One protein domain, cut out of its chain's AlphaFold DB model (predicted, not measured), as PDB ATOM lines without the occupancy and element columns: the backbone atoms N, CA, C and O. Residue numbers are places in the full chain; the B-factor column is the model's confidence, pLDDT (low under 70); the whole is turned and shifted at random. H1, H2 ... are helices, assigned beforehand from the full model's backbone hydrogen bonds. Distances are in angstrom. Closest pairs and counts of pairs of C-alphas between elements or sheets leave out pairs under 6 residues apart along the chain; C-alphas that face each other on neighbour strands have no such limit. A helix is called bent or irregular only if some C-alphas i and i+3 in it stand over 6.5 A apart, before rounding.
ATOM      1  N   LEU A   2     -11.380   1.703   3.064       42.94
ATOM      2  CA  LEU A   2     -10.788   3.048   3.183       42.94
ATOM      3  C   LEU A   2     -11.811   4.194   3.070       42.94
ATOM      4  O   LEU A   2     -11.723   5.149   3.827       42.94
ATOM      5  N   GLU A   3     -12.825   4.073   2.206       51.41
ATOM      6  CA  GLU A   3     -13.916   5.066   2.122       51.41
ATOM      7  C   GLU A   3     -14.726   5.168   3.423       51.41
ATOM      8  O   GLU A   3     -15.041   6.264   3.866       51.41
ATOM      9  N   PHE A   4     -14.983   4.033   4.081       49.34
ATOM     10  CA  PHE A   4     -15.677   3.980   5.371       49.34
ATOM     11  C   PHE A   4     -14.856   4.637   6.487       49.34
ATOM     12  O   PHE A   4     -15.397   5.383   7.292       49.34
ATOM     13  N   VAL A   5     -13.540   4.398   6.516       49.97
ATOM     14  CA  VAL A   5     -12.632   5.032   7.485       49.97
ATOM     15  C   VAL A   5     -12.531   6.538   7.229       49.97
ATOM     16  O   VAL A   5     -12.558   7.313   8.178       49.97
ATOM     17  N   ASN A   6     -12.488   6.969   5.967       52.69
ATOM     18  CA  ASN A   6     -12.436   8.386   5.611       52.69
ATOM     19  C   ASN A   6     -13.732   9.120   6.012       52.69
ATOM     20  O   ASN A   6     -13.680  10.163   6.656       52.69
ATOM     21  N   GLU A   7     -14.902   8.532   5.742       48.88
ATOM     22  CA  GLU A   7     -16.186   9.095   6.190       48.88
ATOM     23  C   GLU A   7     -16.363   9.054   7.717       48.88
ATOM     24  O   GLU A   7     -16.984   9.948   8.291       48.88
ATOM     25  N   LEU A   8     -15.789   8.058   8.397       49.78
ATOM     26  CA  LEU A   8     -15.799   7.954   9.857       49.78
ATOM     27  C   LEU A   8     -14.954   9.052  10.522       49.78
ATOM     28  O   LEU A   8     -15.399   9.661  11.493       49.78
ATOM     29  N   PHE A   9     -13.752   9.316  10.002       48.44
ATOM     30  CA  PHE A   9     -12.832  10.316  10.555       48.44
ATOM     31  C   PHE A   9     -13.311  11.754  10.331       48.44
ATOM     32  O   PHE A   9     -13.118  12.601  11.199       48.44
ATOM     33  N   VAL A  10     -13.990  12.024   9.213       50.09
ATOM     34  CA  VAL A  10     -14.581  13.344   8.924       50.09
ATOM     35  C   VAL A  10     -15.758  13.663   9.860       50.09
ATOM     36  O   VAL A  10     -16.011  14.829  10.152       50.09
ATOM     37  N   ASN A  11     -16.440  12.643  10.390       47.19
ATOM     38  CA  ASN A  11     -17.609  12.789  11.265       47.19
ATOM     39  C   ASN A  11     -17.308  12.554  12.757       47.19
ATOM     40  O   ASN A  11     -18.235  12.426  13.556       47.19
ATOM     41  N   ALA A  12     -16.035  12.499  13.159       41.28
ATOM     42  CA  ALA A  12     -15.620  12.168  14.521       41.28
ATOM     43  C   ALA A  12     -15.832  13.323  15.529       41.28
ATOM     44  O   ALA A  12     -14.899  13.918  16.061       41.28
ATOM     45  N   ALA A  13     -17.095  13.581  15.855       42.56
ATOM     46  CA  ALA A  13     -17.534  13.794  17.230       42.56
ATOM     47  C   ALA A  13     -18.426  12.591  17.594       42.56
ATOM     48  O   ALA A  13     -19.081  12.056  16.702       42.56
ATOM     49  N   PRO A  14     -18.478  12.112  18.851       51.03
ATOM     50  CA  PRO A  14     -19.146  10.860  19.198       51.03
ATOM     51  C   PRO A  14     -20.668  11.057  19.222       51.03
ATOM     52  O   PRO A  14     -21.300  11.059  20.275       51.03
ATOM     53  N   ASN A  15     -21.281  11.256  18.060       66.81
ATOM     54  CA  ASN A  15     -22.720  11.188  17.896       66.81
ATOM     55  C   ASN A  15     -23.051   9.783  17.378       66.81
ATOM     56  O   ASN A  15     -22.937   9.453  16.201       66.81
ATOM     57  N   THR A  16     -23.490   8.915  18.286       67.25
ATOM     58  CA  THR A  16     -23.999   7.576  17.939       67.25
ATOM     59  C   THR A  16     -24.995   7.630  16.777       67.25
ATOM     60  O   THR A  16     -25.000   6.735  15.936       67.25
ATOM     61  N   THR A  17     -25.771   8.713  16.686       69.38
ATOM     62  CA  THR A  17     -26.679   9.012  15.579       69.38
ATOM     63  C   THR A  17     -25.976   9.156  14.230       69.38
ATOM     64  O   THR A  17     -26.344   8.416  13.324       69.38
ATOM     65  N   ALA A  18     -24.965  10.023  14.066       66.12
ATOM     66  CA  ALA A  18     -24.368  10.192  12.736       66.12
ATOM     67  C   ALA A  18     -23.566   8.958  12.322       66.12
ATOM     68  O   ALA A  18     -23.628   8.561  11.166       66.12
ATOM     69  N   TRP A  19     -22.912   8.275  13.269       73.56
ATOM     70  CA  TRP A  19     -22.268   6.993  12.975       73.56
ATOM     71  C   TRP A  19     -23.261   5.955  12.440       73.56
ATOM     72  O   TRP A  19     -23.001   5.290  11.435       73.56
ATOM     73  N   CYS A  20     -24.420   5.830  13.093       75.69
ATOM     74  CA  CYS A  20     -25.452   4.897  12.658       75.69
ATOM     75  C   CYS A  20     -26.051   5.313  11.313       75.69
ATOM     76  O   CYS A  20     -26.201   4.458  10.453       75.69
ATOM     77  N   GLU A  21     -26.335   6.594  11.087       71.75
ATOM     78  CA  GLU A  21     -26.873   7.084   9.810       71.75
ATOM     79  C   GLU A  21     -25.896   6.870   8.643       71.75
ATOM     80  O   GLU A  21     -26.306   6.397   7.578       71.75
ATOM     81  N   THR A  22     -24.599   7.131   8.841       75.12
ATOM     82  CA  THR A  22     -23.556   6.844   7.845       75.12
ATOM     83  C   THR A  22     -23.496   5.350   7.534       75.12
ATOM     84  O   THR A  22     -23.458   4.959   6.366       75.12
ATOM     85  N   LEU A  23     -23.547   4.495   8.559       77.38
ATOM     86  CA  LEU A  23     -23.515   3.047   8.370       77.38
ATOM     87  C   LEU A  23     -24.790   2.517   7.688       77.38
ATOM     88  O   LEU A  23     -24.695   1.672   6.798       77.38
ATOM     89  N   GLU A  24     -25.971   3.026   8.045       78.06
ATOM     90  CA  GLU A  24     -27.236   2.681   7.381       78.06
ATOM     91  C   GLU A  24     -27.217   3.097   5.898       78.06
ATOM     92  O   GLU A  24     -27.637   2.320   5.036       78.06
ATOM     93  N   SER A  25     -26.673   4.277   5.581       76.38
ATOM     94  CA  SER A  25     -26.501   4.769   4.205       76.38
ATOM     95  C   SER A  25     -25.528   3.902   3.398       76.38
ATOM     96  O   SER A  25     -25.835   3.469   2.282       76.38
ATOM     97  N   PHE A  26     -24.379   3.562   3.989       80.44
ATOM     98  CA  PHE A  26     -23.376   2.697   3.371       80.44
ATOM     99  C   PHE A  26     -23.935   1.299   3.055       80.44
ATOM    100  O   PHE A  26     -23.797   0.808   1.932       80.44
ATOM    101  N   LEU A  27     -24.633   0.678   4.012       80.31
ATOM    102  CA  LEU A  27     -25.291  -0.619   3.817       80.31
ATOM    103  C   LEU A  27     -26.410  -0.541   2.767       80.31
ATOM    104  O   LEU A  27     -26.539  -1.438   1.928       80.31
ATOM    105  N   GLY A  28     -27.162   0.563   2.749       79.00
ATOM    106  CA  GLY A  28     -28.183   0.843   1.742       79.00
ATOM    107  C   GLY A  28     -27.623   0.888   0.317       79.00
ATOM    108  O   GLY A  28     -28.211   0.285  -0.586       79.00
ATOM    109  N   ASN A  29     -26.456   1.511   0.121       80.44
ATOM    110  CA  ASN A  29     -25.758   1.552  -1.173       80.44
ATOM    111  C   ASN A  29     -25.348   0.155  -1.660       80.44
ATOM    112  O   ASN A  29     -25.314  -0.106  -2.862       80.44
ATOM    113  N   TRP A  30     -25.104  -0.772  -0.733       80.19
ATOM    114  CA  TRP A  30     -24.776  -2.170  -1.020       80.19
ATOM    115  C   TRP A  30     -26.016  -3.073  -1.113       80.19
ATOM    116  O   TRP A  30     -25.906  -4.296  -1.144       80.19
ATOM    117  N   ARG A  31     -27.210  -2.469  -1.193       80.44
ATOM    118  CA  ARG A  31     -28.528  -3.122  -1.247       80.44
ATOM    119  C   ARG A  31     -28.923  -3.907   0.006       80.44
ATOM    120  O   ARG A  31     -29.921  -4.627  -0.025       80.44
ATOM    121  N   TYR A  32     -28.236  -3.696   1.124       77.50
ATOM    122  CA  TYR A  32     -28.659  -4.182   2.433       77.50
ATOM    123  C   TYR A  32     -29.574  -3.141   3.086       77.50
ATOM    124  O   TYR A  32     -29.118  -2.174   3.690       77.50
ATOM    125  N   LYS A  33     -30.892  -3.315   2.942       71.81
ATOM    126  CA  LYS A  33     -31.884  -2.423   3.560       71.81
ATOM    127  C   LYS A  33     -32.263  -2.925   4.948       71.81
ATOM    128  O   LYS A  33     -32.846  -3.998   5.083       71.81
ATOM    129  N   LEU A  34     -31.977  -2.124   5.968       70.88
ATOM    130  CA  LEU A  34     -32.515  -2.338   7.308       70.88
ATOM    131  C   LEU A  34     -34.007  -1.975   7.308       70.88
ATOM    132  O   LEU A  34     -34.411  -0.948   6.767       70.88
ATOM    133  N   ALA A  35     -34.840  -2.851   7.872       60.78
ATOM    134  CA  ALA A  35     -36.298  -2.757   7.769       60.78
ATOM    135  C   ALA A  35     -36.912  -1.594   8.571       60.78
ATOM    136  O   ALA A  35     -38.026  -1.166   8.277       60.78
ATOM    137  N   ALA A  36     -36.199  -1.081   9.576       62.56
ATOM    138  CA  ALA A  36     -36.655   0.007  10.429       62.56
ATOM    139  C   ALA A  36     -35.572   1.083  10.545       62.56
ATOM    140  O   ALA A  36     -34.453   0.797  10.986       62.56
ATOM    141  N   ARG A  37     -35.946   2.312  10.177       57.31
ATOM    142  CA  ARG A  37     -35.172   3.530  10.442       57.31
ATOM    143  C   ARG A  37     -34.932   3.626  11.955       57.31
ATOM    144  O   ARG A  37     -35.837   3.301  12.724       57.31
ATOM    145  N   ASP A  38     -33.719   3.981  12.365       59.69
ATOM    146  CA  ASP A  38     -33.274   4.111  13.766       59.69
ATOM    147  C   ASP A  38     -33.034   2.793  14.533       59.69
ATOM    148  O   ASP A  38     -32.572   2.815  15.679       59.69
ATOM    149  N   SER A  39     -33.285   1.623  13.929       69.00
ATOM    150  CA  SER A  39     -33.057   0.334  14.605       69.00
ATOM    151  C   SER A  39     -31.582   0.091  14.929       69.00
ATOM    152  O   SER A  39     -31.271  -0.476  15.982       69.00
ATOM    153  N   LEU A  40     -30.673   0.560  14.068       75.69
ATOM    154  CA  LEU A  40     -29.241   0.489  14.314       75.69
ATOM    155  C   LEU A  40     -28.834   1.449  15.431       75.69
ATOM    156  O   LEU A  40     -28.137   1.032  16.348       75.69
ATOM    157  N   CYS A  41     -29.351   2.682  15.417       71.62
ATOM    158  CA  CYS A  41     -29.068   3.683  16.446       71.62
ATOM    159  C   CYS A  41     -29.488   3.218  17.845       71.62
ATOM    160  O   CYS A  41     -28.708   3.335  18.790       71.62
ATOM    161  N   CYS A  42     -30.684   2.640  17.994       72.62
ATOM    162  CA  CYS A  42     -31.135   2.116  19.285       72.62
ATOM    163  C   CYS A  42     -30.304   0.911  19.750       72.62
ATOM    164  O   CYS A  42     -29.919   0.835  20.916       72.62
ATOM    165  N   ARG A  43     -30.012  -0.041  18.855       79.12
ATOM    166  CA  ARG A  43     -29.249  -1.251  19.210       79.12
ATOM    167  C   ARG A  43     -27.791  -0.932  19.522       79.12
ATOM    168  O   ARG A  43     -27.262  -1.444  20.505       79.12
ATOM    169  N   PHE A  44     -27.168  -0.079  18.717       78.12
ATOM    170  CA  PHE A  44     -25.803   0.384  18.925       78.12
ATOM    171  C   PHE A  44     -25.695   1.252  20.180       78.12
ATOM    172  O   PHE A  44     -24.788   1.042  20.976       78.12
ATOM    173  N   GLY A  45     -26.659   2.147  20.421       71.31
ATOM    174  CA  GLY A  45     -26.734   2.928  21.658       71.31
ATOM    175  C   GLY A  45     -26.793   2.041  22.904       71.31
ATOM    176  O   GLY A  45     -25.988   2.214  23.815       71.31
ATOM    177  N   ASN A  46     -27.668   1.031  22.906       72.81
ATOM    178  CA  ASN A  46     -27.738   0.058  24.000       72.81
ATOM    179  C   ASN A  46     -26.423  -0.721  24.162       72.81
ATOM    180  O   ASN A  46     -25.952  -0.897  25.283       72.81
ATOM    181  N   ALA A  47     -25.809  -1.178  23.066       77.69
ATOM    182  CA  ALA A  47     -24.531  -1.892  23.113       77.69
ATOM    183  C   ALA A  47     -23.396  -1.018  23.675       77.69
ATOM    184  O   ALA A  47     -22.638  -1.475  24.528       77.69
ATOM    185  N   MET A  48     -23.318   0.248  23.259       72.69
ATOM    186  CA  MET A  48     -22.364   1.227  23.788       72.69
ATOM    187  C   MET A  48     -22.579   1.485  25.280       72.69
ATOM    188  O   MET A  48     -21.608   1.589  26.026       72.69
ATOM    189  N   GLN A  49     -23.830   1.533  25.737       72.62
ATOM    190  CA  GLN A  49     -24.141   1.686  27.156       72.62
ATOM    191  C   GLN A  49     -23.692   0.471  27.984       72.62
ATOM    192  O   GLN A  49     -23.103   0.639  29.053       72.62
ATOM    193  N   TRP A  50     -23.901  -0.751  27.484       80.75
ATOM    194  CA  TRP A  50     -23.381  -1.965  28.126       80.75
ATOM    195  C   TRP A  50     -21.854  -2.021  28.119       80.75
ATOM    196  O   TRP A  50     -21.255  -2.424  29.111       80.75
ATOM    197  N   TYR A  51     -21.216  -1.577  27.035       75.88
ATOM    198  CA  TYR A  51     -19.762  -1.469  26.958       75.88
ATOM    199  C   TYR A  51     -19.204  -0.480  27.989       75.88
ATOM    200  O   TYR A  51     -18.261  -0.817  28.702       75.88
ATOM    201  N   ALA A  52     -19.820   0.698  28.130       71.81
ATOM    202  CA  ALA A  52     -19.454   1.665  29.164       71.81
ATOM    203  C   ALA A  52     -19.614   1.068  30.572       71.81
ATOM    204  O   ALA A  52     -18.680   1.101  31.363       71.81
ATOM    205  N   THR A  53     -20.745   0.400  30.830       80.38
ATOM    206  CA  THR A  53     -20.994  -0.298  32.103       80.38
ATOM    207  C   THR A  53     -19.921  -1.353  32.386       80.38
ATOM    208  O   THR A  53     -19.436  -1.466  33.507       80.38
ATOM    209  N   LEU A  54     -19.507  -2.119  31.372       86.12
ATOM    210  CA  LEU A  54     -18.455  -3.124  31.511       86.12
ATOM    211  C   LEU A  54     -17.092  -2.490  31.824       86.12
ATOM    212  O   LEU A  54     -16.359  -3.020  32.659       86.12
ATOM    213  N   ILE A  55     -16.750  -1.370  31.177       75.62
ATOM    214  CA  ILE A  55     -15.540  -0.603  31.497       75.62
ATOM    215  C   ILE A  55     -15.576  -0.154  32.956       75.62
ATOM    216  O   ILE A  55     -14.586  -0.350  33.661       75.62
ATOM    217  N   ASP A  56     -16.702   0.391  33.412       74.19
ATOM    218  CA  ASP A  56     -16.867   0.862  34.786       74.19
ATOM    219  C   ASP A  56     -16.731  -0.294  35.784       74.19
ATOM    220  O   ASP A  56     -15.937  -0.208  36.718       74.19
ATOM    221  N   CYS A  57     -17.399  -1.426  35.541       86.69
ATOM    222  CA  CYS A  57     -17.261  -2.633  36.358       86.69
ATOM    223  C   CYS A  57     -15.819  -3.162  36.389       86.69
ATOM    224  O   CYS A  57     -15.323  -3.542  37.449       86.69
ATOM    225  N   LYS A  58     -15.125  -3.184  35.244       91.88
ATOM    226  CA  LYS A  58     -13.710  -3.578  35.163       91.88
ATOM    227  C   LYS A  58     -12.840  -2.635  35.993       91.88
ATOM    228  O   LYS A  58     -11.976  -3.100  36.728       91.88
ATOM    229  N   ASN A  59     -13.060  -1.328  35.876       80.19
ATOM    230  CA  ASN A  59     -12.301  -0.324  36.612       80.19
ATOM    231  C   ASN A  59     -12.524  -0.461  38.124       80.19
ATOM    232  O   ASN A  59     -11.544  -0.468  38.863       80.19
ATOM    233  N   LEU A  60     -13.771  -0.668  38.566       84.94
ATOM    234  CA  LEU A  60     -14.095  -0.964  39.966       84.94
ATOM    235  C   LEU A  60     -13.387  -2.234  40.448       84.94
ATOM    236  O   LEU A  60     -12.747  -2.230  41.490       84.94
ATOM    237  N   ARG A  61     -13.410  -3.308  39.652       89.50
ATOM    238  CA  ARG A  61     -12.753  -4.567  40.026       89.50
ATOM    239  C   ARG A  61     -11.233  -4.433  40.147       89.50
ATOM    240  O   ARG A  61     -10.634  -5.058  41.019       89.50
ATOM    241  N   ILE A  62     -10.612  -3.651  39.263       85.75
ATOM    242  CA  ILE A  62      -9.180  -3.338  39.338       85.75
ATOM    243  C   ILE A  62      -8.890  -2.519  40.597       85.75
ATOM    244  O   ILE A  62      -7.917  -2.815  41.284       85.75
ATOM    245  N   GLN A  63      -9.727  -1.530  40.914       80.25
ATOM    246  CA  GLN A  63      -9.590  -0.732  42.135       80.25
ATOM    247  C   GLN A  63      -9.679  -1.608  43.386       80.25
ATOM    248  O   GLN A  63      -8.746  -1.581  44.181       80.25
ATOM    249  N   ASP A  64     -10.692  -2.472  43.494       88.69
ATOM    250  CA  ASP A  64     -10.828  -3.410  44.616       88.69
ATOM    251  C   ASP A  64      -9.575  -4.277  44.799       88.69
ATOM    252  O   ASP A  64      -9.122  -4.511  45.918       88.69
ATOM    253  N   TYR A  65      -9.006  -4.772  43.694       88.56
ATOM    254  CA  TYR A  65      -7.792  -5.584  43.733       88.56
ATOM    255  C   TYR A  65      -6.577  -4.772  44.198       88.56
ATOM    256  O   TYR A  65      -5.811  -5.232  45.042       88.56
ATOM    257  N   LEU A  66      -6.401  -3.556  43.673       83.62
ATOM    258  CA  LEU A  66      -5.319  -2.666  44.090       83.62
ATOM    259  C   LEU A  66      -5.436  -2.291  45.568       83.62
ATOM    260  O   LEU A  66      -4.427  -2.271  46.266       83.62
ATOM    261  N   ASP A  67      -6.648  -2.039  46.055       83.12
ATOM    262  CA  ASP A  67      -6.889  -1.691  47.452       83.12
ATOM    263  C   ASP A  67      -6.623  -2.879  48.385       83.12
ATOM    264  O   ASP A  67      -6.009  -2.699  49.435       83.12
ATOM    265  N   GLN A  68      -6.956  -4.108  47.974       87.50
ATOM    266  CA  GLN A  68      -6.558  -5.322  48.702       87.50
ATOM    267  C   GLN A  68      -5.035  -5.465  48.795       87.50
ATOM    268  O   GLN A  68      -4.506  -5.717  49.877       87.50
ATOM    269  N   VAL A  69      -4.320  -5.262  47.683       86.56
ATOM    270  CA  VAL A  69      -2.850  -5.317  47.667       86.56
ATOM    271  C   VAL A  69      -2.258  -4.224  48.560       86.56
ATOM    272  O   VAL A  69      -1.365  -4.497  49.360       86.56
ATOM    273  N   ARG A  70      -2.780  -2.996  48.499       80.62
ATOM    274  CA  ARG A  70      -2.343  -1.895  49.371       80.62
ATOM    275  C   ARG A  70      -2.538  -2.230  50.846       80.62
ATOM    276  O   ARG A  70      -1.605  -2.052  51.623       80.62
ATOM    277  N   LEU A  71      -3.701  -2.756  51.224       83.56
ATOM    278  CA  LEU A  71      -3.966  -3.182  52.601       83.56
ATOM    279  C   LEU A  71      -3.000  -4.285  53.048       83.56
ATOM    280  O   LEU A  71      -2.471  -4.196  54.150       83.56
ATOM    281  N   SER A  72      -2.699  -5.262  52.185       81.31
ATOM    282  CA  SER A  72      -1.737  -6.329  52.502       81.31
ATOM    283  C   SER A  72      -0.309  -5.818  52.735       81.31
ATOM    284  O   SER A  72       0.396  -6.347  53.583       81.31
ATOM    285  N   LEU A  73       0.102  -4.751  52.043       75.06
ATOM    286  CA  LEU A  73       1.417  -4.121  52.224       75.06
ATOM    287  C   LEU A  73       1.485  -3.185  53.441       75.06
ATOM    288  O   LEU A  73       2.576  -2.802  53.847       75.06
TER     289      LEU A  73
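What this domain is: This is residues 2 to 73 of the 267 residues of the protein "Predicted protein" of Laccaria bicolor (strain S238N-H82 / ATCC MYA-4686) (UniProt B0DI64). One long helix, H3, makes the length of this domain: its start sits in a small head with H2 and H1, and the rest of it, residues 49 to 73, sticks out as a free arm. In the head, H2 packs on the first turns of H3, and the short H1 stands loosely beside H2, away from H3. The printed part has 72 residues with three named helices, in the order H1, H2, H3 along the chain, and no named strand; the class is all helix. The whole is extended, with a radius of gyration of the C-alphas of 18.8 A, and spans 61 by 26 by 17 A.

How they stand to each other: Begin with H3, residues 39 to 73, and look near its start for H2, residues 16 to 29. The two touch, and H3 does so with residues 40 to 45 alone; their closest C-alphas, those of Cys 20 and Cys 41, are 5.4 A apart. They run opposite ways at a steep tilt of 47 degrees. From H2, look next to H1, residues 2 to 10, which is close to it but not clearly touching: the closest C-alphas, those of Leu 8 and Trp 19, are 7.2 A apart. H1 and H2 run opposite ways at a shallow tilt of 28 degrees. H1 and H3 are apart. In the backbones of H1, H2 and H3, every pair of O i and N i+4 is within hydrogen-bond range.

Where its parts are: Find C-alpha 39 at (-33.057, 0.334, 14.605); from there H3 runs through 35 residues to C-alpha 73 at (1.417, -4.121, 52.224), 51.2 A away. H2 has 14 residues, from Thr 16 to Asn 29, and measures 20.1 A from first to last C-alpha. For H1, look at C-alpha 2 at (-10.788, 3.048, 3.183); its nine residues end at Val 10, 12.4 A on. None of the three helices is bent.

The domain as a whole: The two C-alphas farthest apart, those of Arg 31 and Leu 73, are 61.3 A from each other. Without the free residues 49 to 73, the body of 47 residues spans 27 by 25 by 13 A, with a radius of gyration of 10.8 A. The printed part runs from residue 2 to residue 73 with no cut. The link from H1 to H2, five residues, is tight; that from H2 to H3, nine residues, is short, and no link is long. In the B-factor column the mean pLDDT of the printed part is 71.7; look at residues 2 to 18 and 35 to 39 for the values under 70, where the model's confidence is low.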